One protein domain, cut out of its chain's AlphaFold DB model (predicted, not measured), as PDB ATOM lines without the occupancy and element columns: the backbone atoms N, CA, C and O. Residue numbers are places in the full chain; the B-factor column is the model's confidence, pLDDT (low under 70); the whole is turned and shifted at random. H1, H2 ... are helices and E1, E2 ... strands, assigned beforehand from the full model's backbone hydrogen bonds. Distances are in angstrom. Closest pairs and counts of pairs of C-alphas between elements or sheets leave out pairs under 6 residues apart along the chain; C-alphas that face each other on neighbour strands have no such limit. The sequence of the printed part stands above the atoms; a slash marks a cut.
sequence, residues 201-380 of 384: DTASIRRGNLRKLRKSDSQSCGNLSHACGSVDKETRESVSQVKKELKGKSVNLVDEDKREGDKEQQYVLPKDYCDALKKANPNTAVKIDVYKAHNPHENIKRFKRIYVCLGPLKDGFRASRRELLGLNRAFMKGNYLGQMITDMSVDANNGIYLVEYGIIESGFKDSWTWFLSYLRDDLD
ATOM      1  N   ASP A 201     150.177 172.842 103.999       54.25
ATOM      2  CA  ASP A 201     149.159 173.160 102.999       54.25
ATOM      3  C   ASP A 201     148.884 172.015 102.007       54.25
ATOM      4  O   ASP A 201     147.732 171.765 101.641       54.25
ATOM      5  N   THR A 202     149.900 171.248 101.596       50.12
ATOM      6  CA  THR A 202     149.720 170.177 100.589       50.12
ATOM      7  C   THR A 202     149.137 168.914 101.220       50.12
ATOM      8  O   THR A 202     148.259 168.268 100.638       50.12
ATOM      9  N   ALA A 203     149.534 168.604 102.459       49.81
ATOM     10  CA  ALA A 203     148.900 167.572 103.275       49.81
ATOM     11  C   ALA A 203     147.444 167.944 103.620       49.81
ATOM     12  O   ALA A 203     146.564 167.078 103.639       49.81
ATOM     13  N   SER A 204     147.152 169.230 103.841       53.81
ATOM     14  CA  SER A 204     145.791 169.752 104.030       53.81
ATOM     15  C   SER A 204     144.928 169.606 102.769       53.81
ATOM     16  O   SER A 204     143.806 169.095 102.843       53.81
ATOM     17  N   ILE A 205     145.467 169.919 101.583       49.28
ATOM     18  CA  ILE A 205     144.776 169.728 100.295       49.28
ATOM     19  C   ILE A 205     144.541 168.240 100.006       49.28
ATOM     20  O   ILE A 205     143.433 167.861  99.617       49.28
ATOM     21  N   ARG A 206     145.535 167.374 100.247       53.78
ATOM     22  CA  ARG A 206     145.402 165.918 100.064       53.78
ATOM     23  C   ARG A 206     144.330 165.342 100.988       53.78
ATOM     24  O   ARG A 206     143.442 164.636 100.515       53.78
ATOM     25  N   ARG A 207     144.333 165.721 102.273       54.84
ATOM     26  CA  ARG A 207     143.284 165.357 103.246       54.84
ATOM     27  C   ARG A 207     141.913 165.912 102.842       54.84
ATOM     28  O   ARG A 207     140.907 165.214 102.972       54.84
ATOM     29  N   GLY A 208     141.858 167.131 102.307       52.75
ATOM     30  CA  GLY A 208     140.638 167.753 101.786       52.75
ATOM     31  C   GLY A 208     140.061 167.022 100.570       52.75
ATOM     32  O   GLY A 208     138.848 166.825 100.491       52.75
ATOM     33  N   ASN A 209     140.915 166.559  99.659       50.50
ATOM     34  CA  ASN A 209     140.516 165.787  98.483       50.50
ATOM     35  C   ASN A 209     140.120 164.347  98.846       50.50
ATOM     36  O   ASN A 209     139.111 163.860  98.338       50.50
ATOM     37  N   LEU A 210     140.801 163.714  99.810       49.34
ATOM     38  CA  LEU A 210     140.401 162.412 100.361       49.34
ATOM     39  C   LEU A 210     139.009 162.476 101.014       49.34
ATOM     40  O   LEU A 210     138.180 161.594 100.814       49.34
ATOM     41  N   ARG A 211     138.708 163.558 101.750       54.12
ATOM     42  CA  ARG A 211     137.370 163.788 102.330       54.12
ATOM     43  C   ARG A 211     136.291 164.011 101.269       54.12
ATOM     44  O   ARG A 211     135.130 163.708 101.535       54.12
ATOM     45  N   LYS A 212     136.641 164.551 100.095       55.53
ATOM     46  CA  LYS A 212     135.710 164.723  98.965       55.53
ATOM     47  C   LYS A 212     135.431 163.391  98.262       55.53
ATOM     48  O   LYS A 212     134.262 163.102  98.037       55.53
ATOM     49  N   LEU A 213     136.455 162.562  98.043       45.81
ATOM     50  CA  LEU A 213     136.311 161.180  97.549       45.81
ATOM     51  C   LEU A 213     135.467 160.319  98.506       45.81
ATOM     52  O   LEU A 213     134.518 159.660  98.096       45.81
ATOM     53  N   ARG A 214     135.703 160.441  99.820       48.00
ATOM     54  CA  ARG A 214     134.900 159.751 100.846       48.00
ATOM     55  C   ARG A 214     133.414 160.128 100.803       48.00
ATOM     56  O   ARG A 214     132.567 159.326 101.176       48.00
ATOM     57  N   LYS A 215     133.082 161.353 100.375       49.91
ATOM     58  CA  LYS A 215     131.690 161.809 100.230       49.91
ATOM     59  C   LYS A 215     131.055 161.335  98.923       49.91
ATOM     60  O   LYS A 215     129.868 161.026  98.948       49.91
ATOM     61  N   SER A 216     131.808 161.236  97.824       46.22
ATOM     62  CA  SER A 216     131.284 160.711  96.555       46.22
ATOM     63  C   SER A 216     131.031 159.203  96.594       46.22
ATOM     64  O   SER A 216     130.036 158.756  96.030       46.22
ATOM     65  N   ASP A 217     131.847 158.439  97.327       45.00
ATOM     66  CA  ASP A 217     131.725 156.972  97.367       45.00
ATOM     67  C   ASP A 217     130.808 156.467  98.493       45.00
ATOM     68  O   ASP A 217     130.317 155.343  98.449       45.00
ATOM     69  N   SER A 218     130.454 157.317  99.466       45.66
ATOM     70  CA  SER A 218     129.525 156.953 100.552       45.66
ATOM     71  C   SER A 218     128.121 156.523 100.089       45.66
ATOM     72  O   SER A 218     127.388 155.919 100.869       45.66
ATOM     73  N   GLN A 219     127.751 156.764  98.822       44.22
ATOM     74  CA  GLN A 219     126.525 156.223  98.221       44.22
ATOM     75  C   GLN A 219     126.684 154.812  97.614       44.22
ATOM     76  O   GLN A 219     125.665 154.169  97.370       44.22
ATOM     77  N   SER A 220     127.905 154.292  97.410       44.53
ATOM     78  CA  SER A 220     128.158 152.931  96.887       44.53
ATOM     79  C   SER A 220     128.897 151.998  97.867       44.53
ATOM     80  O   SER A 220     128.790 150.778  97.741       44.53
ATOM     81  N   CYS A 221     129.583 152.536  98.886       40.91
ATOM     82  CA  CYS A 221     130.407 151.762  99.828       40.91
ATOM     83  C   CYS A 221     129.638 150.938 100.870       40.91
ATOM     84  O   CYS A 221     130.245 150.076 101.503       40.91
ATOM     85  N   GLY A 222     128.334 151.169 101.063       41.09
ATOM     86  CA  GLY A 222     127.556 150.470 102.099       41.09
ATOM     87  C   GLY A 222     127.554 148.942 101.950       41.09
ATOM     88  O   GLY A 222     127.494 148.227 102.944       41.09
ATOM     89  N   ASN A 223     127.698 148.440 100.720       40.81
ATOM     90  CA  ASN A 223     127.775 147.002 100.447       40.81
ATOM     91  C   ASN A 223     129.208 146.445 100.571       40.81
ATOM     92  O   ASN A 223     129.378 145.267 100.868       40.81
ATOM     93  N   LEU A 224     130.235 147.279 100.363       40.00
ATOM     94  CA  LEU A 224     131.651 146.881 100.402       40.00
ATOM     95  C   LEU A 224     132.190 146.805 101.835       40.00
ATOM     96  O   LEU A 224     132.926 145.876 102.154       40.00
ATOM     97  N   SER A 225     131.790 147.726 102.719       42.78
ATOM     98  CA  SER A 225     132.165 147.667 104.139       42.78
ATOM     99  C   SER A 225     131.538 146.462 104.846       42.78
ATOM    100  O   SER A 225     132.191 145.825 105.671       42.78
ATOM    101  N   HIS A 226     130.300 146.113 104.478       41.53
ATOM    102  CA  HIS A 226     129.609 144.937 105.000       41.53
ATOM    103  C   HIS A 226     130.249 143.631 104.509       41.53
ATOM    104  O   HIS A 226     130.329 142.691 105.291       41.53
ATOM    105  N   ALA A 227     130.735 143.587 103.259       41.50
ATOM    106  CA  ALA A 227     131.470 142.448 102.701       41.50
ATOM    107  C   ALA A 227     132.854 142.268 103.356       41.50
ATOM    108  O   ALA A 227     133.225 141.153 103.716       41.50
ATOM    109  N   CYS A 228     133.578 143.368 103.575       39.59
ATOM    110  CA  CYS A 228     134.885 143.393 104.234       39.59
ATOM    111  C   CYS A 228     134.824 142.839 105.667       39.59
ATOM    112  O   CYS A 228     135.521 141.884 105.992       39.59
ATOM    113  N   GLY A 229     133.896 143.348 106.489       47.75
ATOM    114  CA  GLY A 229     133.728 142.866 107.865       47.75
ATOM    115  C   GLY A 229     133.246 141.411 107.959       47.75
ATOM    116  O   GLY A 229     133.542 140.726 108.939       47.75
ATOM    117  N   SER A 230     132.526 140.906 106.948       44.66
ATOM    118  CA  SER A 230     132.183 139.479 106.878       44.66
ATOM    119  C   SER A 230     133.376 138.591 106.529       44.66
ATOM    120  O   SER A 230     133.481 137.518 107.117       44.66
ATOM    121  N   VAL A 231     134.292 139.037 105.657       47.62
ATOM    122  CA  VAL A 231     135.518 138.286 105.325       47.62
ATOM    123  C   VAL A 231     136.413 138.167 106.560       47.62
ATOM    124  O   VAL A 231     136.840 137.063 106.890       47.62
ATOM    125  N   ASP A 232     136.613 139.248 107.319       49.41
ATOM    126  CA  ASP A 232     137.415 139.210 108.554       49.41
ATOM    127  C   ASP A 232     136.841 138.239 109.596       49.41
ATOM    128  O   ASP A 232     137.569 137.454 110.212       49.41
ATOM    129  N   LYS A 233     135.516 138.248 109.777       51.72
ATOM    130  CA  LYS A 233     134.830 137.359 110.720       51.72
ATOM    131  C   LYS A 233     134.920 135.890 110.298       51.72
ATOM    132  O   LYS A 233     135.255 135.046 111.127       51.72
ATOM    133  N   GLU A 234     134.659 135.593 109.027       51.72
ATOM    134  CA  GLU A 234     134.725 134.234 108.475       51.72
ATOM    135  C   GLU A 234     136.151 133.673 108.571       51.72
ATOM    136  O   GLU A 234     136.354 132.535 108.989       51.72
ATOM    137  N   THR A 235     137.162 134.512 108.333       49.62
ATOM    138  CA  THR A 235     138.572 134.125 108.469       49.62
ATOM    139  C   THR A 235     138.947 133.819 109.925       49.62
ATOM    140  O   THR A 235     139.603 132.807 110.193       49.62
ATOM    141  N   ARG A 236     138.498 134.632 110.897       52.34
ATOM    142  CA  ARG A 236     138.729 134.389 112.340       52.34
ATOM    143  C   ARG A 236     138.049 133.112 112.830       52.34
ATOM    144  O   ARG A 236     138.639 132.355 113.610       52.34
ATOM    145  N   GLU A 237     136.823 132.860 112.379       52.47
ATOM    146  CA  GLU A 237     136.076 131.643 112.703       52.47
ATOM    147  C   GLU A 237     136.757 130.404 112.104       52.47
ATOM    148  O   GLU A 237     136.964 129.417 112.815       52.47
ATOM    149  N   SER A 238     137.234 130.486 110.861       51.31
ATOM    150  CA  SER A 238     137.975 129.408 110.204       51.31
ATOM    151  C   SER A 238     139.325 129.105 110.854       51.31
ATOM    152  O   SER A 238     139.642 127.936 111.080       51.31
ATOM    153  N   VAL A 239     140.115 130.119 111.227       51.59
ATOM    154  CA  VAL A 239     141.371 129.917 111.980       51.59
ATOM    155  C   VAL A 239     141.083 129.270 113.335       51.59
ATOM    156  O   VAL A 239     141.784 128.343 113.744       51.59
ATOM    157  N   SER A 240     140.016 129.696 114.014       54.53
ATOM    158  CA  SER A 240     139.579 129.100 115.282       54.53
ATOM    159  C   SER A 240     139.140 127.642 115.112       54.53
ATOM    160  O   SER A 240     139.448 126.796 115.957       54.53
ATOM    161  N   GLN A 241     138.468 127.319 114.007       55.22
ATOM    162  CA  GLN A 241     138.042 125.962 113.676       55.22
ATOM    163  C   GLN A 241     139.231 125.052 113.350       55.22
ATOM    164  O   GLN A 241     139.305 123.947 113.887       55.22
ATOM    165  N   VAL A 242     140.195 125.530 112.559       56.41
ATOM    166  CA  VAL A 242     141.441 124.808 112.257       56.41
ATOM    167  C   VAL A 242     142.248 124.578 113.536       56.41
ATOM    168  O   VAL A 242     142.635 123.443 113.818       56.41
ATOM    169  N   LYS A 243     142.407 125.604 114.386       54.88
ATOM    170  CA  LYS A 243     143.037 125.465 115.712       54.88
ATOM    171  C   LYS A 243     142.325 124.407 116.561       54.88
ATOM    172  O   LYS A 243     142.989 123.582 117.182       54.88
ATOM    173  N   LYS A 244     140.988 124.381 116.579       56.56
ATOM    174  CA  LYS A 244     140.195 123.397 117.339       56.56
ATOM    175  C   LYS A 244     140.348 121.968 116.804       56.56
ATOM    176  O   LYS A 244     140.490 121.044 117.605       56.56
ATOM    177  N   GLU A 245     140.335 121.781 115.484       55.25
ATOM    178  CA  GLU A 245     140.524 120.467 114.847       55.25
ATOM    179  C   GLU A 245     141.945 119.918 115.079       55.25
ATOM    180  O   GLU A 245     142.102 118.729 115.357       55.25
ATOM    181  N   LEU A 246     142.969 120.777 115.052       51.12
ATOM    182  CA  LEU A 246     144.362 120.384 115.302       51.12
ATOM    183  C   LEU A 246     144.646 120.131 116.783       51.12
ATOM    184  O   LEU A 246     145.312 119.154 117.115       51.12
ATOM    185  N   LYS A 247     144.082 120.941 117.688       48.06
ATOM    186  CA  LYS A 247     144.234 120.762 119.142       48.06
ATOM    187  C   LYS A 247     143.685 119.408 119.604       48.06
ATOM    188  O   LYS A 247     144.281 118.771 120.461       48.06
ATOM    189  N   GLY A 248     142.604 118.922 118.986       43.06
ATOM    190  CA  GLY A 248     142.067 117.581 119.241       43.06
ATOM    191  C   GLY A 248     142.941 116.430 118.724       43.06
ATOM    192  O   GLY A 248     142.812 115.316 119.221       43.06
ATOM    193  N   LYS A 249     143.833 116.677 117.755       45.72
ATOM    194  CA  LYS A 249     144.765 115.675 117.211       45.72
ATOM    195  C   LYS A 249     146.120 115.689 117.921       45.72
ATOM    196  O   LYS A 249     146.609 114.618 118.254       45.72
ATOM    197  N   SER A 250     146.672 116.866 118.230       35.53
ATOM    198  CA  SER A 250     147.919 116.990 119.003       35.53
ATOM    199  C   SER A 250     147.808 116.371 120.397       35.53
ATOM    200  O   SER A 250     148.750 115.730 120.836       35.53
ATOM    201  N   VAL A 251     146.658 116.485 121.072       40.47
ATOM    202  CA  VAL A 251     146.452 115.897 122.413       40.47
ATOM    203  C   VAL A 251     146.482 114.359 122.402       40.47
ATOM    204  O   VAL A 251     146.816 113.761 123.415       40.47
ATOM    205  N   ASN A 252     146.205 113.703 121.270       36.59
ATOM    206  CA  ASN A 252     146.263 112.238 121.163       36.59
ATOM    207  C   ASN A 252     147.657 111.698 120.791       36.59
ATOM    208  O   ASN A 252     147.826 110.485 120.717       36.59
ATOM    209  N   LEU A 253     148.624 112.576 120.507       39.19
ATOM    210  CA  LEU A 253     149.997 112.214 120.122       39.19
ATOM    211  C   LEU A 253     151.009 112.440 121.256       39.19
ATOM    212  O   LEU A 253     152.176 112.092 121.111       39.19
ATOM    213  N   VAL A 254     150.576 113.027 122.375       40.16
ATOM    214  CA  VAL A 254     151.418 113.278 123.548       40.16
ATOM    215  C   VAL A 254     151.085 112.231 124.611       40.16
ATOM    216  O   VAL A 254     150.245 112.464 125.475       40.16
ATOM    217  N   ASP A 255     151.732 111.066 124.538       37.00
ATOM    218  CA  ASP A 255     151.940 110.244 125.735       37.00
ATOM    219  C   ASP A 255     152.949 110.989 126.631       37.00
ATOM    220  O   ASP A 255     154.001 111.425 126.158       37.00
ATOM    221  N   GLU A 256     152.618 111.172 127.914       42.34
ATOM    222  CA  GLU A 256     153.286 112.091 128.860       42.34
ATOM    223  C   GLU A 256     154.794 111.836 129.113       42.34
ATOM    224  O   GLU A 256     155.445 112.658 129.755       42.34
ATOM    225  N   ASP A 257     155.393 110.776 128.560       40.25
ATOM    226  CA  ASP A 257     156.771 110.353 128.864       40.25
ATOM    227  C   ASP A 257     157.831 110.686 127.786       40.25
ATOM    228  O   ASP A 257     159.000 110.327 127.939       40.25
ATOM    229  N   LYS A 258     157.494 111.410 126.707       35.78
ATOM    230  CA  LYS A 258     158.484 111.911 125.725       35.78
ATOM    231  C   LYS A 258     158.227 113.373 125.356       35.78
ATOM    232  O   LYS A 258     157.504 113.678 124.415       35.78
ATOM    233  N   ARG A 259     158.855 114.295 126.095       42.75
ATOM    234  CA  ARG A 259     158.807 115.750 125.824       42.75
ATOM    235  C   ARG A 259     159.660 116.193 124.625       42.75
ATOM    236  O   ARG A 259     159.553 117.341 124.210       42.75
ATOM    237  N   GLU A 260     160.427 115.291 124.018       43.16
ATOM    238  CA  GLU A 260     160.883 115.441 122.636       43.16
ATOM    239  C   GLU A 260     159.877 114.722 121.739       43.16
ATOM    240  O   GLU A 260     159.882 113.495 121.635       43.16
ATOM    241  N   GLY A 261     158.960 115.487 121.142       46.84
ATOM    242  CA  GLY A 261     158.040 114.945 120.150       46.84
ATOM    243  C   GLY A 261     158.825 114.230 119.054       46.84
ATOM    244  O   GLY A 261     159.849 114.735 118.593       46.84
ATOM    245  N   ASP A 262     158.353 113.051 118.660       46.56
ATOM    246  CA  ASP A 262     158.965 112.269 117.594       46.56
ATOM    247  C   ASP A 262     159.014 113.126 116.320       46.56
ATOM    248  O   ASP A 262     157.976 113.477 115.746       46.56
ATOM    249  N   LYS A 263     160.225 113.555 115.940       50.12
ATOM    250  CA  LYS A 263     160.452 114.558 114.889       50.12
ATOM    251  C   LYS A 263     159.841 114.097 113.566       50.12
ATOM    252  O   LYS A 263     159.330 114.927 112.827       50.12
ATOM    253  N   GLU A 264     159.789 112.786 113.320       49.97
ATOM    254  CA  GLU A 264     159.154 112.178 112.145       49.97
ATOM    255  C   GLU A 264     157.621 112.316 112.144       49.97
ATOM    256  O   GLU A 264     157.015 112.569 111.100       49.97
ATOM    257  N   GLN A 265     156.969 112.231 113.308       52.47
ATOM    258  CA  GLN A 265     155.505 112.326 113.417       52.47
ATOM    259  C   GLN A 265     154.994 113.751 113.170       52.47
ATOM    260  O   GLN A 265     153.886 113.939 112.658       52.47
ATOM    261  N   GLN A 266     155.811 114.767 113.462       54.62
ATOM    262  CA  GLN A 266     155.475 116.170 113.192       54.62
ATOM    263  C   GLN A 266     155.366 116.480 111.689       54.62
ATOM    264  O   GLN A 266     154.653 117.408 111.314       54.62
ATOM    265  N   TYR A 267     155.969 115.674 110.811       53.41
ATOM    266  CA  TYR A 267     155.875 115.849 109.354       53.41
ATOM    267  C   TYR A 267     154.658 115.191 108.701       53.41
ATOM    268  O   TYR A 267     154.393 115.432 107.522       53.41
ATOM    269  N   VAL A 268     153.865 114.424 109.454       57.03
ATOM    270  CA  VAL A 268     152.519 114.006 109.022       57.03
ATOM    271  C   VAL A 268     151.521 115.167 109.176       57.03
ATOM    272  O   VAL A 268     150.542 115.275 108.433       57.03
ATOM    273  N   LEU A 269     151.809 116.098 110.093       66.75
ATOM    274  CA  LEU A 269     150.960 117.231 110.462       66.75
ATOM    275  C   LEU A 269     150.648 118.222 109.318       66.75
ATOM    276  O   LEU A 269     149.501 118.663 109.244       66.75
ATOM    277  N   PRO A 270     151.574 118.555 108.390       73.19
ATOM    278  CA  PRO A 270     151.297 119.447 107.267       73.19
ATOM    279  C   PRO A 270     150.140 118.973 106.389       73.19
ATOM    280  O   PRO A 270     149.367 119.797 105.912       73.19
ATOM    281  N   LYS A 271     149.957 117.661 106.198       73.44
ATOM    282  CA  LYS A 271     148.834 117.138 105.405       73.44
ATOM    283  C   LYS A 271     147.504 117.412 106.070       73.44
ATOM    284  O   LYS A 271     146.608 117.981 105.459       73.44
ATOM    285  N   ASP A 272     147.405 117.006 107.327       78.44
ATOM    286  CA  ASP A 272     146.200 117.155 108.126       78.44
ATOM    287  C   ASP A 272     145.848 118.628 108.312       78.44
ATOM    288  O   ASP A 272     144.676 118.994 108.256       78.44
ATOM    289  N   TYR A 273     146.869 119.473 108.457       81.88
ATOM    290  CA  TYR A 273     146.747 120.921 108.446       81.88
ATOM    291  C   TYR A 273     146.156 121.438 107.132       81.88
ATOM    292  O   TYR A 273     145.163 122.162 107.138       81.88
ATOM    293  N   CYS A 274     146.722 121.033 105.994       84.62
ATOM    294  CA  CYS A 274     146.265 121.473 104.679       84.62
ATOM    295  C   CYS A 274     144.850 120.981 104.349       84.62
ATOM    296  O   CYS A 274     144.057 121.721 103.763       84.62
ATOM    297  N   ASP A 275     144.518 119.752 104.740       83.12
ATOM    298  CA  ASP A 275     143.184 119.180 104.570       83.12
ATOM    299  C   ASP A 275     142.160 119.924 105.441       83.12
ATOM    300  O   ASP A 275     141.084 120.286 104.958       83.12
ATOM    301  N   ALA A 276     142.506 120.225 106.699       85.00
ATOM    302  CA  ALA A 276     141.669 121.028 107.591       85.00
ATOM    303  C   ALA A 276     141.473 122.456 107.056       85.00
ATOM    304  O   ALA A 276     140.346 122.952 107.036       85.00
ATOM    305  N   LEU A 277     142.534 123.091 106.548       84.50
ATOM    306  CA  LEU A 277     142.466 124.412 105.923       84.50
ATOM    307  C   LEU A 277     141.498 124.441 104.743       84.50
ATOM    308  O   LEU A 277     140.630 125.307 104.688       84.50
ATOM    309  N   LYS A 278     141.618 123.487 103.813       87.50
ATOM    310  CA  LYS A 278     140.737 123.399 102.637       87.50
ATOM    311  C   LYS A 278     139.290 123.103 103.013       87.50
ATOM    312  O   LYS A 278     138.375 123.572 102.343       87.50
ATOM    313  N   LYS A 279     139.080 122.316 104.069       86.44
ATOM    314  CA  LYS A 279     137.748 121.997 104.587       86.44
ATOM    315  C   LYS A 279     137.087 123.210 105.246       86.44
ATOM    316  O   LYS A 279     135.889 123.398 105.065       86.44
ATOM    317  N   ALA A 280     137.845 123.994 106.012       83.81
ATOM    318  CA  ALA A 280     137.342 125.187 106.690       83.81
ATOM    319  C   ALA A 280     137.140 126.360 105.719       83.81
ATOM    320  O   ALA A 280     136.159 127.083 105.829       83.81
ATOM    321  N   ASN A 281     138.041 126.516 104.748       84.38
ATOM    322  CA  ASN A 281     138.059 127.636 103.815       84.38
ATOM    323  C   ASN A 281     137.982 127.125 102.367       84.38
ATOM    324  O   ASN A 281     139.026 126.807 101.775       84.38
ATOM    325  N   PRO A 282     136.776 127.068 101.771       85.94
ATOM    326  CA  PRO A 282     136.613 126.788 100.347       85.94
ATOM    327  C   PRO A 282     137.500 127.703  99.493       85.94
ATOM    328  O   PRO A 282     137.808 128.820  99.894       85.94
ATOM    329  N   ASN A 283     137.930 127.232  98.322       88.25
ATOM    330  CA  ASN A 283     138.850 127.934  97.408       88.25
ATOM    331  C   ASN A 283     140.273 128.192  97.941       88.25
ATOM    332  O   ASN A 283     141.071 128.818  97.241       88.25
ATOM    333  N   THR A 284     140.636 127.689  99.125       89.81
ATOM    334  CA  THR A 284     142.024 127.762  99.610       89.81
ATOM    335  C   THR A 284     142.959 126.974  98.704       89.81
ATOM    336  O   THR A 284     142.785 125.769  98.486       89.81
ATOM    337  N   ALA A 285     143.981 127.657  98.196       93.19
ATOM    338  CA  ALA A 285     145.062 127.039  97.456       93.19
ATOM    339  C   ALA A 285     146.144 126.595  98.436       93.19
ATOM    340  O   ALA A 285     146.552 127.339  99.320       93.19
ATOM    341  N   VAL A 286     146.598 125.356  98.269       93.44
ATOM    342  CA  VAL A 286     147.747 124.813  98.991       93.44
ATOM    343  C   VAL A 286     148.618 124.094  97.981       93.44
ATOM    344  O   VAL A 286     148.126 123.201  97.278       93.44
ATOM    345  N   LYS A 287     149.900 124.449  97.940       93.44
ATOM    346  CA  LYS A 287     150.920 123.797  97.117       93.44
ATOM    347  C   LYS A 287     152.062 123.366  98.024       93.44
ATOM    348  O   LYS A 287     152.563 124.166  98.801       93.44
ATOM    349  N   ILE A 288     152.443 122.098  97.939       89.69
ATOM    350  CA  ILE A 288     153.590 121.543  98.657       89.69
ATOM    351  C   ILE A 288     154.522 120.967  97.607       89.69
ATOM    352  O   ILE A 288     154.080 120.204  96.747       89.69
ATOM    353  N   ASP A 289     155.794 121.324  97.699       88.44
ATOM    354  CA  ASP A 289     156.858 120.721  96.911       88.44
ATOM    355  C   ASP A 289     157.786 119.932  97.840       88.44
ATOM    356  O   ASP A 289     157.977 120.270  99.016       88.44
ATOM    357  N   VAL A 290     158.340 118.849  97.309       86.69
ATOM    358  CA  VAL A 290     159.193 117.907  98.036       86.69
ATOM    359  C   VAL A 290     160.440 117.623  97.216       86.69
ATOM    360  O   VAL A 290     160.405 117.623  95.984       86.69
ATOM    361  N   TYR A 291     161.554 117.342  97.882       83.12
ATOM    362  CA  TYR A 291     162.749 116.908  97.172       83.12
ATOM    363  C   TYR A 291     162.505 115.562  96.493       83.12
ATOM    364  O   TYR A 291     161.849 114.669  97.035       83.12
ATOM    365  N   LYS A 292     163.074 115.409  95.296       77.81
ATOM    366  CA  LYS A 292     163.084 114.126  94.596       77.81
ATOM    367  C   LYS A 292     163.896 113.126  95.421       77.81
ATOM    368  O   LYS A 292     165.012 113.441  95.829       77.81
ATOM    369  N   ALA A 293     163.335 111.939  95.652       72.75
ATOM    370  CA  ALA A 293     164.049 110.859  96.320       72.75
ATOM    371  C   ALA A 293     165.296 110.478  95.511       72.75
ATOM    372  O   ALA A 293     165.246 110.420  94.277       72.75
ATOM    373  N   HIS A 294     166.411 110.213  96.196       68.00
ATOM    374  CA  HIS A 294     167.634 109.766  95.528       68.00
ATOM    375  C   HIS A 294     167.431 108.381  94.890       68.00
ATOM    376  O   HIS A 294     167.938 108.113  93.796       68.00
ATOM    377  N   ASN A 295     166.634 107.537  95.543       72.25
ATOM    378  CA  ASN A 295     166.229 106.227  95.070       72.25
ATOM    379  C   ASN A 295     164.712 106.214  94.780       72.25
ATOM    380  O   ASN A 295     163.918 106.390  95.701       72.25
ATOM    381  N   PRO A 296     164.271 105.959  93.534       67.06
ATOM    382  CA  PRO A 296     162.848 105.889  93.184       67.06
ATOM    383  C   PRO A 296     162.056 104.786  93.905       67.06
ATOM    384  O   PRO A 296     160.828 104.786  93.846       67.06
ATOM    385  N   HIS A 297     162.744 103.826  94.532       64.56
ATOM    386  CA  HIS A 297     162.134 102.745  95.310       64.56
ATOM    387  C   HIS A 297     161.981 103.073  96.802       64.56
ATOM    388  O   HIS A 297     161.364 102.293  97.526       64.56
ATOM    389  N   GLU A 298     162.520 104.202  97.266       63.25
ATOM    390  CA  GLU A 298     162.313 104.694  98.626       63.25
ATOM    391  C   GLU A 298     161.054 105.568  98.681       63.25
ATOM    392  O   GLU A 298     160.902 106.531  97.933       63.25
ATOM    393  N   ASN A 299     160.145 105.241  99.602       63.19
ATOM    394  CA  ASN A 299     158.910 106.001  99.853       63.19
ATOM    395  C   ASN A 299     159.124 107.214 100.781       63.19
ATOM    396  O   ASN A 299     158.175 107.752 101.359       63.19
ATOM    397  N   ILE A 300     160.370 107.663 100.926       64.69
ATOM    398  CA  ILE A 300     160.743 108.788 101.780       64.69
ATOM    399  C   ILE A 300     160.694 110.063 100.937       64.69
ATOM    400  O   ILE A 300     161.352 110.170  99.901       64.69
ATOM    401  N   LYS A 301     159.888 111.042 101.363       71.12
ATOM    402  CA  LYS A 301     159.792 112.354 100.707       71.12
ATOM    403  C   LYS A 301     160.207 113.419 101.705       71.12
ATOM    404  O   LYS A 301     159.628 113.521 102.781       71.12
ATOM    405  N   ARG A 302     161.181 114.242 101.328       76.38
ATOM    406  CA  ARG A 302     161.671 115.335 102.174       76.38
ATOM    407  C   ARG A 302     160.946 116.624 101.827       76.38
ATOM    408  O   ARG A 302     160.842 116.974 100.650       76.38
ATOM    409  N   PHE A 303     160.427 117.306 102.842       82.69
ATOM    410  CA  PHE A 303     159.758 118.592 102.673       82.69
ATOM    411  C   PHE A 303     160.719 119.613 102.057       82.69
ATOM    412  O   PHE A 303     161.850 119.742 102.518       82.69
ATOM    413  N   LYS A 304     160.265 120.328 101.022       86.19
ATOM    414  CA  LYS A 304     161.042 121.399 100.389       86.19
ATOM    415  C   LYS A 304     160.423 122.764 100.676       86.19
ATOM    416  O   LYS A 304     161.095 123.659 101.176       86.19
ATOM    417  N   ARG A 305     159.137 122.927 100.360       90.06
ATOM    418  CA  ARG A 305     158.431 124.212 100.472       90.06
ATOM    419  C   ARG A 305     156.918 124.037 100.482       90.06
ATOM    420  O   ARG A 305     156.393 123.048  99.968       90.06
ATOM    421  N   ILE A 306     156.222 125.019 101.045       92.62
ATOM    422  CA  ILE A 306     154.761 125.127 101.043       92.62
ATOM    423  C   ILE A 306     154.334 126.546 100.690       92.62
ATOM    424  O   ILE A 306     154.982 127.516 101.071       92.62
ATOM    425  N   TYR A 307     153.207 126.641 100.004       94.81
ATOM    426  CA  TYR A 307     152.479 127.863  99.721       94.81
ATOM    427  C   TYR A 307     151.013 127.654 100.103       94.81
ATOM    428  O   TYR A 307     150.435 126.599  99.808       94.81
ATOM    429  N   VAL A 308     150.422 128.649 100.763       94.56
ATOM    430  CA  VAL A 308     149.020 128.666 101.182       94.56
ATOM    431  C   VAL A 308     148.414 130.033 100.891       94.56
ATOM    432  O   VAL A 308     148.829 131.030 101.474       94.56
ATOM    433  N   CYS A 309     147.364 130.058 100.071       94.50
ATOM    434  CA  CYS A 309     146.576 131.255  99.781       94.50
ATOM    435  C   CYS A 309     145.104 131.007 100.128       94.50
ATOM    436  O   CYS A 309     144.446 130.121  99.562       94.50
ATOM    437  N   LEU A 310     144.596 131.752 101.112       89.12
ATOM    438  CA  LEU A 310     143.286 131.506 101.718       89.12
ATOM    439  C   LEU A 310     142.159 131.993 100.798       89.12
ATOM    440  O   LEU A 310     142.148 133.139 100.360       89.12
ATOM    441  N   GLY A 311     141.186 131.117 100.529       89.81
ATOM    442  CA  GLY A 311     140.058 131.377  99.618       89.81
ATOM    443  C   GLY A 311     139.272 132.664  99.908       89.81
ATOM    444  O   GLY A 311     139.156 133.516  99.031       89.81
ATOM    445  N   PRO A 312     138.787 132.868 101.141       87.50
ATOM    446  CA  PRO A 312     138.076 134.099 101.482       87.50
ATOM    447  C   PRO A 312     138.931 135.365 101.310       87.50
ATOM    448  O   PRO A 312     138.421 136.415 100.927       87.50
ATOM    449  N   LEU A 313     140.244 135.269 101.545       89.00
ATOM    450  CA  LEU A 313     141.155 136.415 101.528       89.00
ATOM    451  C   LEU A 313     141.584 136.799 100.112       89.00
ATOM    452  O   LEU A 313     141.636 137.992  99.808       89.00
ATOM    453  N   LYS A 314     141.797 135.822  99.218       88.44
ATOM    454  CA  LYS A 314     141.974 136.101  97.781       88.44
ATOM    455  C   LYS A 314     140.716 136.730  97.178       88.44
ATOM    456  O   LYS A 314     140.809 137.665  96.385       88.44
ATOM    457  N   ASP A 315     139.531 136.274  97.590       87.75
ATOM    458  CA  ASP A 315     138.264 136.823  97.103       87.75
ATOM    459  C   ASP A 315     138.049 138.245  97.643       87.75
ATOM    460  O   ASP A 315     137.664 139.146  96.891       87.75
ATOM    461  N   GLY A 316     138.402 138.483  98.911       85.69
ATOM    462  CA  GLY A 316     138.451 139.815  99.515       85.69
ATOM    463  C   GLY A 316     139.421 140.757  98.798       85.69
ATOM    464  O   GLY A 316     139.059 141.897  98.507       85.69
ATOM    465  N   PHE A 317     140.609 140.271  98.425       87.19
ATOM    466  CA  PHE A 317     141.598 141.037  97.658       87.19
ATOM    467  C   PHE A 317     141.050 141.462  96.292       87.19
ATOM    468  O   PHE A 317     141.075 142.642  95.940       87.19
ATOM    469  N   ARG A 318     140.449 140.530  95.545       86.06
ATOM    470  CA  ARG A 318     139.804 140.832  94.255       86.06
ATOM    471  C   ARG A 318     138.647 141.826  94.404       86.06
ATOM    472  O   ARG A 318     138.464 142.702  93.553       86.06
ATOM    473  N   ALA A 319     137.867 141.702  95.477       85.06
ATOM    474  CA  ALA A 319     136.730 142.572  95.758       85.06
ATOM    475  C   ALA A 319     137.144 143.979  96.218       85.06
ATOM    476  O   ALA A 319     136.429 144.943  95.929       85.06
ATOM    477  N   SER A 320     138.286 144.121  96.901       80.75
ATOM    478  CA  SER A 320     138.754 145.405  97.439       80.75
ATOM    479  C   SER A 320     139.124 146.399  96.337       80.75
ATOM    480  O   SER A 320     139.045 147.609  96.559       80.75
ATOM    481  N   ARG A 321     139.498 145.906  95.142       75.19
ATOM    482  CA  ARG A 321     139.963 146.708  93.991       75.19
ATOM    483  C   ARG A 321     141.139 147.629  94.350       75.19
ATOM    484  O   ARG A 321     141.382 148.615  93.656       75.19
ATOM    485  N   ARG A 322     141.854 147.325  95.439       75.50
ATOM    486  CA  ARG A 322     143.054 148.033  95.879       75.50
ATOM    487  C   ARG A 322     144.258 147.200  95.480       75.50
ATOM    488  O   ARG A 322     144.514 146.151  96.054       75.50
ATOM    489  N   GLU A 323     145.009 147.697  94.508       71.94
ATOM    490  CA  GLU A 323     146.240 147.072  94.016       71.94
ATOM    491  C   GLU A 323     147.419 147.356  94.967       71.94
ATOM    492  O   GLU A 323     148.474 147.827  94.550       71.94
ATOM    493  N   LEU A 324     147.221 147.142  96.272       85.00
ATOM    494  CA  LEU A 324     148.275 147.277  97.271       85.00
ATOM    495  C   LEU A 324     148.535 145.919  97.913       85.00
ATOM    496  O   LEU A 324     147.690 145.387  98.638       85.00
ATOM    497  N   LEU A 325     149.723 145.392  97.639       89.81
ATOM    498  CA  LEU A 325     150.234 144.151  98.193       89.81
ATOM    499  C   LEU A 325     151.624 144.427  98.772       89.81
ATOM    500  O   LEU A 325     152.506 144.926  98.075       89.81
ATOM    501  N   GLY A 326     151.791 144.155 100.061       91.12
ATOM    502  CA  GLY A 326     153.063 144.222 100.761       91.12
ATOM    503  C   GLY A 326     153.611 142.819 100.973       91.12
ATOM    504  O   GLY A 326     152.909 141.961 101.496       91.12
ATOM    505  N   LEU A 327     154.866 142.605 100.599       92.50
ATOM    506  CA  LEU A 327     155.554 141.325 100.725       92.50
ATOM    507  C   LEU A 327     156.557 141.397 101.877       92.50
ATOM    508  O   LEU A 327     157.390 142.301 101.916       92.50
ATOM    509  N   ASN A 328     156.490 140.449 102.807       89.50
ATOM    510  CA  ASN A 328     157.396 140.368 103.947       89.50
ATOM    511  C   ASN A 328     158.057 138.985 104.031       89.50
ATOM    512  O   ASN A 328     157.430 137.963 103.756       89.50
ATOM    513  N   ARG A 329     159.330 138.957 104.440       90.31
ATOM    514  CA  ARG A 329     160.102 137.732 104.680       90.31
ATOM    515  C   ARG A 329     160.618 137.728 106.114       90.31
ATOM    516  O   ARG A 329     161.285 138.671 106.528       90.31
ATOM    517  N   ALA A 330     160.439 136.606 106.806       88.62
ATOM    518  CA  ALA A 330     161.065 136.324 108.093       88.62
ATOM    519  C   ALA A 330     161.931 135.057 108.013       88.62
ATOM    520  O   ALA A 330     161.478 134.016 107.536       88.62
ATOM    521  N   PHE A 331     163.176 135.127 108.488       83.50
ATOM    522  CA  PHE A 331     164.017 133.936 108.630       83.50
ATOM    523  C   PHE A 331     163.555 133.109 109.828       83.50
ATOM    524  O   PHE A 331     163.283 133.652 110.900       83.50
ATOM    525  N   MET A 332     163.465 131.795 109.646       83.00
ATOM    526  CA  MET A 332     163.141 130.885 110.740       83.00
ATOM    527  C   MET A 332     164.417 130.547 111.513       83.00
ATOM    528  O   MET A 332     165.471 130.329 110.918       83.00
ATOM    529  N   LYS A 333     164.322 130.503 112.846       72.88
ATOM    530  CA  LYS A 333     165.389 129.995 113.717       72.88
ATOM    531  C   LYS A 333     165.148 128.515 114.013       72.88
ATOM    532  O   LYS A 333     164.003 128.104 114.193       72.88
ATOM    533  N   GLY A 334     166.224 127.741 114.108       68.00
ATOM    534  CA  GLY A 334     166.194 126.319 114.444       68.00
ATOM    535  C   GLY A 334     166.740 125.439 113.324       68.00
ATOM    536  O   GLY A 334     167.389 125.914 112.398       68.00
ATOM    537  N   ASN A 335     166.448 124.145 113.409       58.44
ATOM    538  CA  ASN A 335     167.073 123.112 112.571       58.44
ATOM    539  C   ASN A 335     166.637 123.156 111.093       58.44
ATOM    540  O   ASN A 335     167.156 122.407 110.274       58.44
ATOM    541  N   TYR A 336     165.679 124.024 110.748       63.53
ATOM    542  CA  TYR A 336     165.236 124.262 109.379       63.53
ATOM    543  C   TYR A 336     165.739 125.613 108.900       63.53
ATOM    544  O   TYR A 336     165.179 126.657 109.232       63.53
ATOM    545  N   LEU A 337     166.779 125.568 108.071       65.81
ATOM    546  CA  LEU A 337     167.322 126.726 107.374       65.81
ATOM    547  C   LEU A 337     166.360 127.141 106.252       65.81
ATOM    548  O   LEU A 337     166.498 126.753 105.093       65.81
ATOM    549  N   GLY A 338     165.336 127.907 106.617       83.12
ATOM    550  CA  GLY A 338     164.315 128.393 105.698       83.12
ATOM    551  C   GLY A 338     163.820 129.787 106.057       83.12
ATOM    552  O   GLY A 338     164.222 130.405 107.045       83.12
ATOM    553  N   GLN A 339     162.918 130.285 105.228       88.19
ATOM    554  CA  GLN A 339     162.272 131.575 105.402       88.19
ATOM    555  C   GLN A 339     160.761 131.435 105.219       88.19
ATOM    556  O   GLN A 339     160.281 130.741 104.319       88.19
ATOM    557  N   MET A 340     160.018 132.128 106.070       91.44
ATOM    558  CA  MET A 340     158.592 132.338 105.900       91.44
ATOM    559  C   MET A 340     158.387 133.590 105.050       91.44
ATOM    560  O   MET A 340     158.965 134.639 105.340       91.44
ATOM    561  N   ILE A 341     157.586 133.474 103.999       93.12
ATOM    562  CA  ILE A 341     157.103 134.604 103.209       93.12
ATOM    563  C   ILE A 341     155.640 134.829 103.561       93.12
ATOM    564  O   ILE A 341     154.889 133.870 103.738       93.12
ATOM    565  N   THR A 342     155.257 136.090 103.687       93.12
ATOM    566  CA  THR A 342     153.892 136.520 103.978       93.12
ATOM    567  C   THR A 342     153.532 137.707 103.109       93.12
ATOM    568  O   THR A 342     154.299 138.674 103.055       93.12
ATOM    569  N   ASP A 343     152.331 137.682 102.553       92.88
ATOM    570  CA  ASP A 343     151.814 138.761 101.725       92.88
ATOM    571  C   ASP A 343     150.621 139.384 102.427       92.88
ATOM    572  O   ASP A 343     149.683 138.699 102.841       92.88
ATOM    573  N   MET A 344     150.654 140.700 102.567       91.12
ATOM    574  CA  MET A 344     149.637 141.478 103.255       91.12
ATOM    575  C   MET A 344     148.976 142.445 102.284       91.12
ATOM    576  O   MET A 344     149.643 143.064 101.458       91.12
ATOM    577  N   SER A 345     147.669 142.627 102.409       89.94
ATOM    578  CA  SER A 345     146.936 143.645 101.658       89.94
ATOM    579  C   SER A 345     146.154 144.560 102.589       89.94
ATOM    580  O   SER A 345     146.074 144.329 103.796       89.94
ATOM    581  N   VAL A 346     145.617 145.634 102.014       85.75
ATOM    582  CA  VAL A 346     144.806 146.628 102.704       85.75
ATOM    583  C   VAL A 346     143.390 146.572 102.161       85.75
ATOM    584  O   VAL A 346     143.154 146.754 100.964       85.75
ATOM    585  N   ASP A 347     142.439 146.352 103.055       83.81
ATOM    586  CA  ASP A 347     141.033 146.234 102.708       83.81
ATOM    587  C   ASP A 347     140.362 147.602 102.427       83.81
ATOM    588  O   ASP A 347     140.978 148.678 102.432       83.81
ATOM    589  N   ALA A 348     139.051 147.582 102.165       80.25
ATOM    590  CA  ALA A 348     138.279 148.799 101.911       80.25
ATOM    591  C   ALA A 348     138.164 149.727 103.139       80.25
ATOM    592  O   ALA A 348     138.001 150.939 102.962       80.25
ATOM    593  N   ASN A 349     138.282 149.168 104.344       82.94
ATOM    594  CA  ASN A 349     138.242 149.834 105.644       82.94
ATOM    595  C   ASN A 349     139.634 150.265 106.147       82.94
ATOM    596  O   ASN A 349     139.744 150.761 107.267       82.94
ATOM    597  N   ASN A 350     140.675 150.140 105.317       82.19
ATOM    598  CA  ASN A 350     142.072 150.394 105.663       82.19
ATOM    599  C   ASN A 350     142.651 149.438 106.734       82.19
ATOM    600  O   ASN A 350     143.673 149.760 107.342       82.19
ATOM    601  N   GLY A 351     142.035 148.276 106.950       82.88
ATOM    602  CA  GLY A 351     142.599 147.176 107.728       82.88
ATOM    603  C   GLY A 351     143.667 146.426 106.933       82.88
ATOM    604  O   GLY A 351     143.533 146.254 105.721       82.88
ATOM    605  N   ILE A 352     144.739 146.001 107.606       85.44
ATOM    606  CA  ILE A 352     145.778 145.142 107.022       85.44
ATOM    607  C   ILE A 352     145.416 143.688 107.316       85.44
ATOM    608  O   ILE A 352     145.131 143.349 108.465       85.44
ATOM    609  N   TYR A 353     145.474 142.828 106.305       83.88
ATOM    610  CA  TYR A 353     145.238 141.396 106.465       83.88
ATOM    611  C   TYR A 353     146.235 140.568 105.653       83.88
ATOM    612  O   TYR A 353     146.733 141.004 104.615       83.88
ATOM    613  N   LEU A 354     146.527 139.364 106.145       87.12
ATOM    614  CA  LEU A 354     147.396 138.390 105.487       87.12
ATOM    615  C   LEU A 354     146.619 137.703 104.363       87.12
ATOM    616  O   LEU A 354     145.625 137.053 104.646       87.12
ATOM    617  N   VAL A 355     147.051 137.809 103.113       88.38
ATOM    618  CA  VAL A 355     146.394 137.138 101.976       88.38
ATOM    619  C   VAL A 355     146.880 135.694 101.861       88.38
ATOM    620  O   VAL A 355     146.091 134.750 101.737       88.38
ATOM    621  N   GLU A 356     148.192 135.525 101.953       93.31
ATOM    622  CA  GLU A 356     148.875 134.257 101.762       93.31
ATOM    623  C   GLU A 356     150.176 134.196 102.552       93.31
ATOM    624  O   GLU A 356     150.713 135.206 103.021       93.31
ATOM    625  N   TYR A 357     150.671 132.978 102.713       94.12
ATOM    626  CA  TYR A 357     151.961 132.722 103.318       94.12
ATOM    627  C   TYR A 357     152.586 131.452 102.747       94.12
ATOM    628  O   TYR A 357     151.913 130.552 102.237       94.12
ATOM    629  N   GLY A 358     153.900 131.349 102.877       92.81
ATOM    630  CA  GLY A 358     154.649 130.177 102.465       92.81
ATOM    631  C   GLY A 358     155.884 129.970 103.317       92.81
ATOM    632  O   GLY A 358     156.400 130.898 103.931       92.81
ATOM    633  N   ILE A 359     156.361 128.732 103.339       92.06
ATOM    634  CA  ILE A 359     157.663 128.382 103.904       92.06
ATOM    635  C   ILE A 359     158.504 127.895 102.742       92.06
ATOM    636  O   ILE A 359     158.116 126.943 102.060       92.06
ATOM    637  N   ILE A 360     159.631 128.554 102.510       90.38
ATOM    638  CA  ILE A 360     160.538 128.229 101.417       90.38
ATOM    639  C   ILE A 360     161.982 128.115 101.917       90.38
ATOM    640  O   ILE A 360     162.331 128.644 102.974       90.38
ATOM    641  N   GLU A 361     162.831 127.432 101.154       89.81
ATOM    642  CA  GLU A 361     164.272 127.370 101.423       89.81
ATOM    643  C   GLU A 361     164.901 128.774 101.378       89.81
ATOM    644  O   GLU A 361     164.442 129.654 100.647       89.81
ATOM    645  N   SER A 362     166.006 128.973 102.096       77.06
ATOM    646  CA  SER A 362     166.792 130.217 102.069       77.06
ATOM    647  C   SER A 362     167.516 130.478 100.731       77.06
ATOM    648  O   SER A 362     168.155 131.514 100.567       77.06
ATOM    649  N   GLY A 363     167.399 129.574  99.747       70.94
ATOM    650  CA  GLY A 363     167.943 129.714  98.393       70.94
ATOM    651  C   GLY A 363     167.042 130.555  97.484       70.94
ATOM    652  O   GLY A 363     165.972 130.123  97.065       70.94
ATOM    653  N   PHE A 364     167.484 131.772  97.163       72.31
ATOM    654  CA  PHE A 364     166.576 132.848  96.764       72.31
ATOM    655  C   PHE A 364     165.879 132.665  95.401       72.31
ATOM    656  O   PHE A 364     164.658 132.704  95.343       72.31
ATOM    657  N   LYS A 365     166.569 132.443  94.274       86.56
ATOM    658  CA  LYS A 365     165.893 132.612  92.966       86.56
ATOM    659  C   LYS A 365     164.815 131.561  92.656       86.56
ATOM    660  O   LYS A 365     163.709 131.947  92.291       86.56
ATOM    661  N   ASP A 366     165.112 130.265  92.783       90.44
ATOM    662  CA  ASP A 366     164.139 129.195  92.472       90.44
ATOM    663  C   ASP A 366     162.932 129.262  93.412       90.44
ATOM    664  O   ASP A 366     161.785 129.243  92.973       90.44
ATOM    665  N   SER A 367     163.194 129.406  94.708       90.69
ATOM    666  CA  SER A 367     162.156 129.362  95.732       90.69
ATOM    667  C   SER A 367     161.270 130.605  95.731       90.69
ATOM    668  O   SER A 367     160.056 130.480  95.887       90.69
ATOM    669  N   TRP A 368     161.835 131.780  95.446       91.75
ATOM    670  CA  TRP A 368     161.048 132.994  95.233       91.75
ATOM    671  C   TRP A 368     160.266 132.956  93.926       91.75
ATOM    672  O   TRP A 368     159.097 133.322  93.919       91.75
ATOM    673  N   THR A 369     160.864 132.476  92.832       93.50
ATOM    674  CA  THR A 369     160.148 132.341  91.552       93.50
ATOM    675  C   THR A 369     158.961 131.395  91.701       93.50
ATOM    676  O   THR A 369     157.867 131.700  91.236       93.50
ATOM    677  N   TRP A 370     159.158 130.277  92.400       94.06
ATOM    678  CA  TRP A 370     158.099 129.324  92.712       94.06
ATOM    679  C   TRP A 370     156.974 129.975  93.524       94.06
ATOM    680  O   TRP A 370     155.816 129.890  93.121       94.06
ATOM    681  N   PHE A 371     157.304 130.685  94.607       93.88
ATOM    682  CA  PHE A 371     156.314 131.369  95.443       93.88
ATOM    683  C   PHE A 371     155.537 132.434  94.652       93.88
ATOM    684  O   PHE A 371     154.313 132.369  94.557       93.88
ATOM    685  N   LEU A 372     156.255 133.351  93.999       93.94
ATOM    686  CA  LEU A 372     155.669 134.459  93.243       93.94
ATOM    687  C   LEU A 372     154.850 133.987  92.035       93.94
ATOM    688  O   LEU A 372     153.917 134.673  91.623       93.94
ATOM    689  N   SER A 373     155.174 132.823  91.457       95.06
ATOM    690  CA  SER A 373     154.369 132.246  90.376       95.06
ATOM    691  C   SER A 373     152.968 131.864  90.850       95.06
ATOM    692  O   SER A 373     151.995 132.196  90.178       95.06
ATOM    693  N   TYR A 374     152.850 131.262  92.039       95.50
ATOM    694  CA  TYR A 374     151.550 130.916  92.606       95.50
ATOM    695  C   TYR A 374     150.786 132.140  93.093       95.50
ATOM    696  O   TYR A 374     149.606 132.244  92.773       95.50
ATOM    697  N   LEU A 375     151.462 133.078  93.762       93.44
ATOM    698  CA  LEU A 375     150.886 134.370  94.150       93.44
ATOM    699  C   LEU A 375     150.233 135.062  92.948       93.44
ATOM    700  O   LEU A 375     149.076 135.482  92.985       93.44
ATOM    701  N   ARG A 376     150.987 135.161  91.845       92.69
ATOM    702  CA  ARG A 376     150.519 135.785  90.607       92.69
ATOM    703  C   ARG A 376     149.266 135.102  90.076       92.69
ATOM    704  O   ARG A 376     148.331 135.800  89.690       92.69
ATOM    705  N   ASP A 377     149.269 133.775  90.022       92.81
ATOM    706  CA  ASP A 377     148.159 133.005  89.468       92.81
ATOM    707  C   ASP A 377     146.919 133.043  90.378       92.81
ATOM    708  O   ASP A 377     145.802 133.176  89.888       92.81
ATOM    709  N   ASP A 378     147.081 132.976  91.703       92.62
ATOM    710  CA  ASP A 378     145.950 133.004  92.641       92.62
ATOM    711  C   ASP A 378     145.304 134.390  92.760       92.62
ATOM    712  O   ASP A 378     144.087 134.473  92.971       92.62
ATOM    713  N   LEU A 379     146.090 135.464  92.621       90.88
ATOM    714  CA  LEU A 379     145.613 136.850  92.705       90.88
ATOM    715  C   LEU A 379     145.373 137.511  91.338       90.88
ATOM    716  O   LEU A 379     145.034 138.691  91.287       90.88
ATOM    717  N   ASP A 380     145.509 136.761  90.242       89.31
ATOM    718  CA  ASP A 380     145.338 137.234  88.861       89.31
ATOM    719  C   ASP A 380     146.220 138.449  88.499       89.31
ATOM    720  O   ASP A 380     145.811 139.333  87.742       89.31
TER     721      ASP A 380
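What this domain is: This is residues 201 to 380 of the 384 residues of an uncharacterized protein of Tanacetum cinerariifolium (UniProt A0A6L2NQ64). A twisted sheet of five strands has H5 packed over E2 and E5 on one face and H3 over E1 and E2 on the other, while the long helix H2 runs past outside the sheet along H3 and H4. H1 sticks out beyond one end of H2 as a free arm. The printed part has 180 residues, in the order H1 H2 H3 E1 E2 H4 E3 E4 E5 H5; the sheet order is E1 E2 E5 E4 E3, all antiparallel, and the class is mixed, helices and strands. The whole is loose, with a radius of gyration of the C-alphas of 20.6 A, and elongated, spanning 66 by 38 by 28 A.

Where its parts are: H1, residues 201 to 217, begins at C-alpha 201 at (149.159, 173.160, 102.999) and measures 24.4 A. H2, residues 222 to 250, measures 42.7 A and ends at C-alpha 250 at (147.919, 116.990, 119.003). H3 is residues 269 to 280, 16.2 A. E1 is residues 285 to 291, 20.4 A, and E2 residues 302 to 309, 22.1 A. H4 is residues 311 to 320, 14.3 A. E3 is residues 325 to 331, 20.1 A; E4 residues 338 to 346, 26.9 A; and E5 residues 352 to 361, 26.3 A, which bends by 57 degrees at residue 355. H5, residues 364 to 378, measures 21.0 A and ends at C-alpha 378 at (145.950, 133.004, 92.641).

How they stand to each other: E3, E4 and E5 form a meander, each strand the antiparallel neighbour of the one before; N 328 and O 342 are 2.8 A apart, and N 341 and O 358 2.8 A. E1 and E2 form a hairpin, with N 287 and O 307 at 2.9 A. E2 and E5 have N 308 and O 357 at 2.8 A. There are three layers, helices on both faces of a sheet: H4 and H5 on one face, H3 on the other. H5 has a height over the sheet of 9.0 A, and the closest C-alphas of H5 and E5 are those of Ser 367 and Ile 360, 6.0 A. H3 runs along the strands at a height of 10.1 A; its closest C-alpha pair with E1 is Cys 274 and Val 286, 6.8 A. The closest C-alphas of H4 and E5 are those of Leu 313 and Val 355, 5.3 A. H2 is not on the sheet. With residues 224 to 235 alone it touches H4, at a shallow tilt of 18 degrees, opposite ways; the closest C-alphas are those of Val 231 and Pro 312, 6.2 A. With residues 238 to 246 alone it touches H3, forming a helical hairpin at a tilt of 37 degrees, only just steep; the closest C-alphas are those of Ser 238 and Ala 280, 5.5 A. H1 and H2 are apart. Every O i to N i+4 pair is within hydrogen-bond range in H1, H3, H4 and H5; in H2, 23 of 25 are.

The domain as a whole: The two C-alphas farthest apart are those of Asp 201 and His 297, 72.0 A. Residues 201 to 220, 255 to 260 and 294 to 299 stand free; the body without them spans 52 by 39 by 24 A. The printed part has no cut, and the one long link, H2 to H3, has 18 residues. The mean pLDDT of the printed part is 70.6; residues 201 to 269, 294, 296 to 300 and 334 to 337 are under 70.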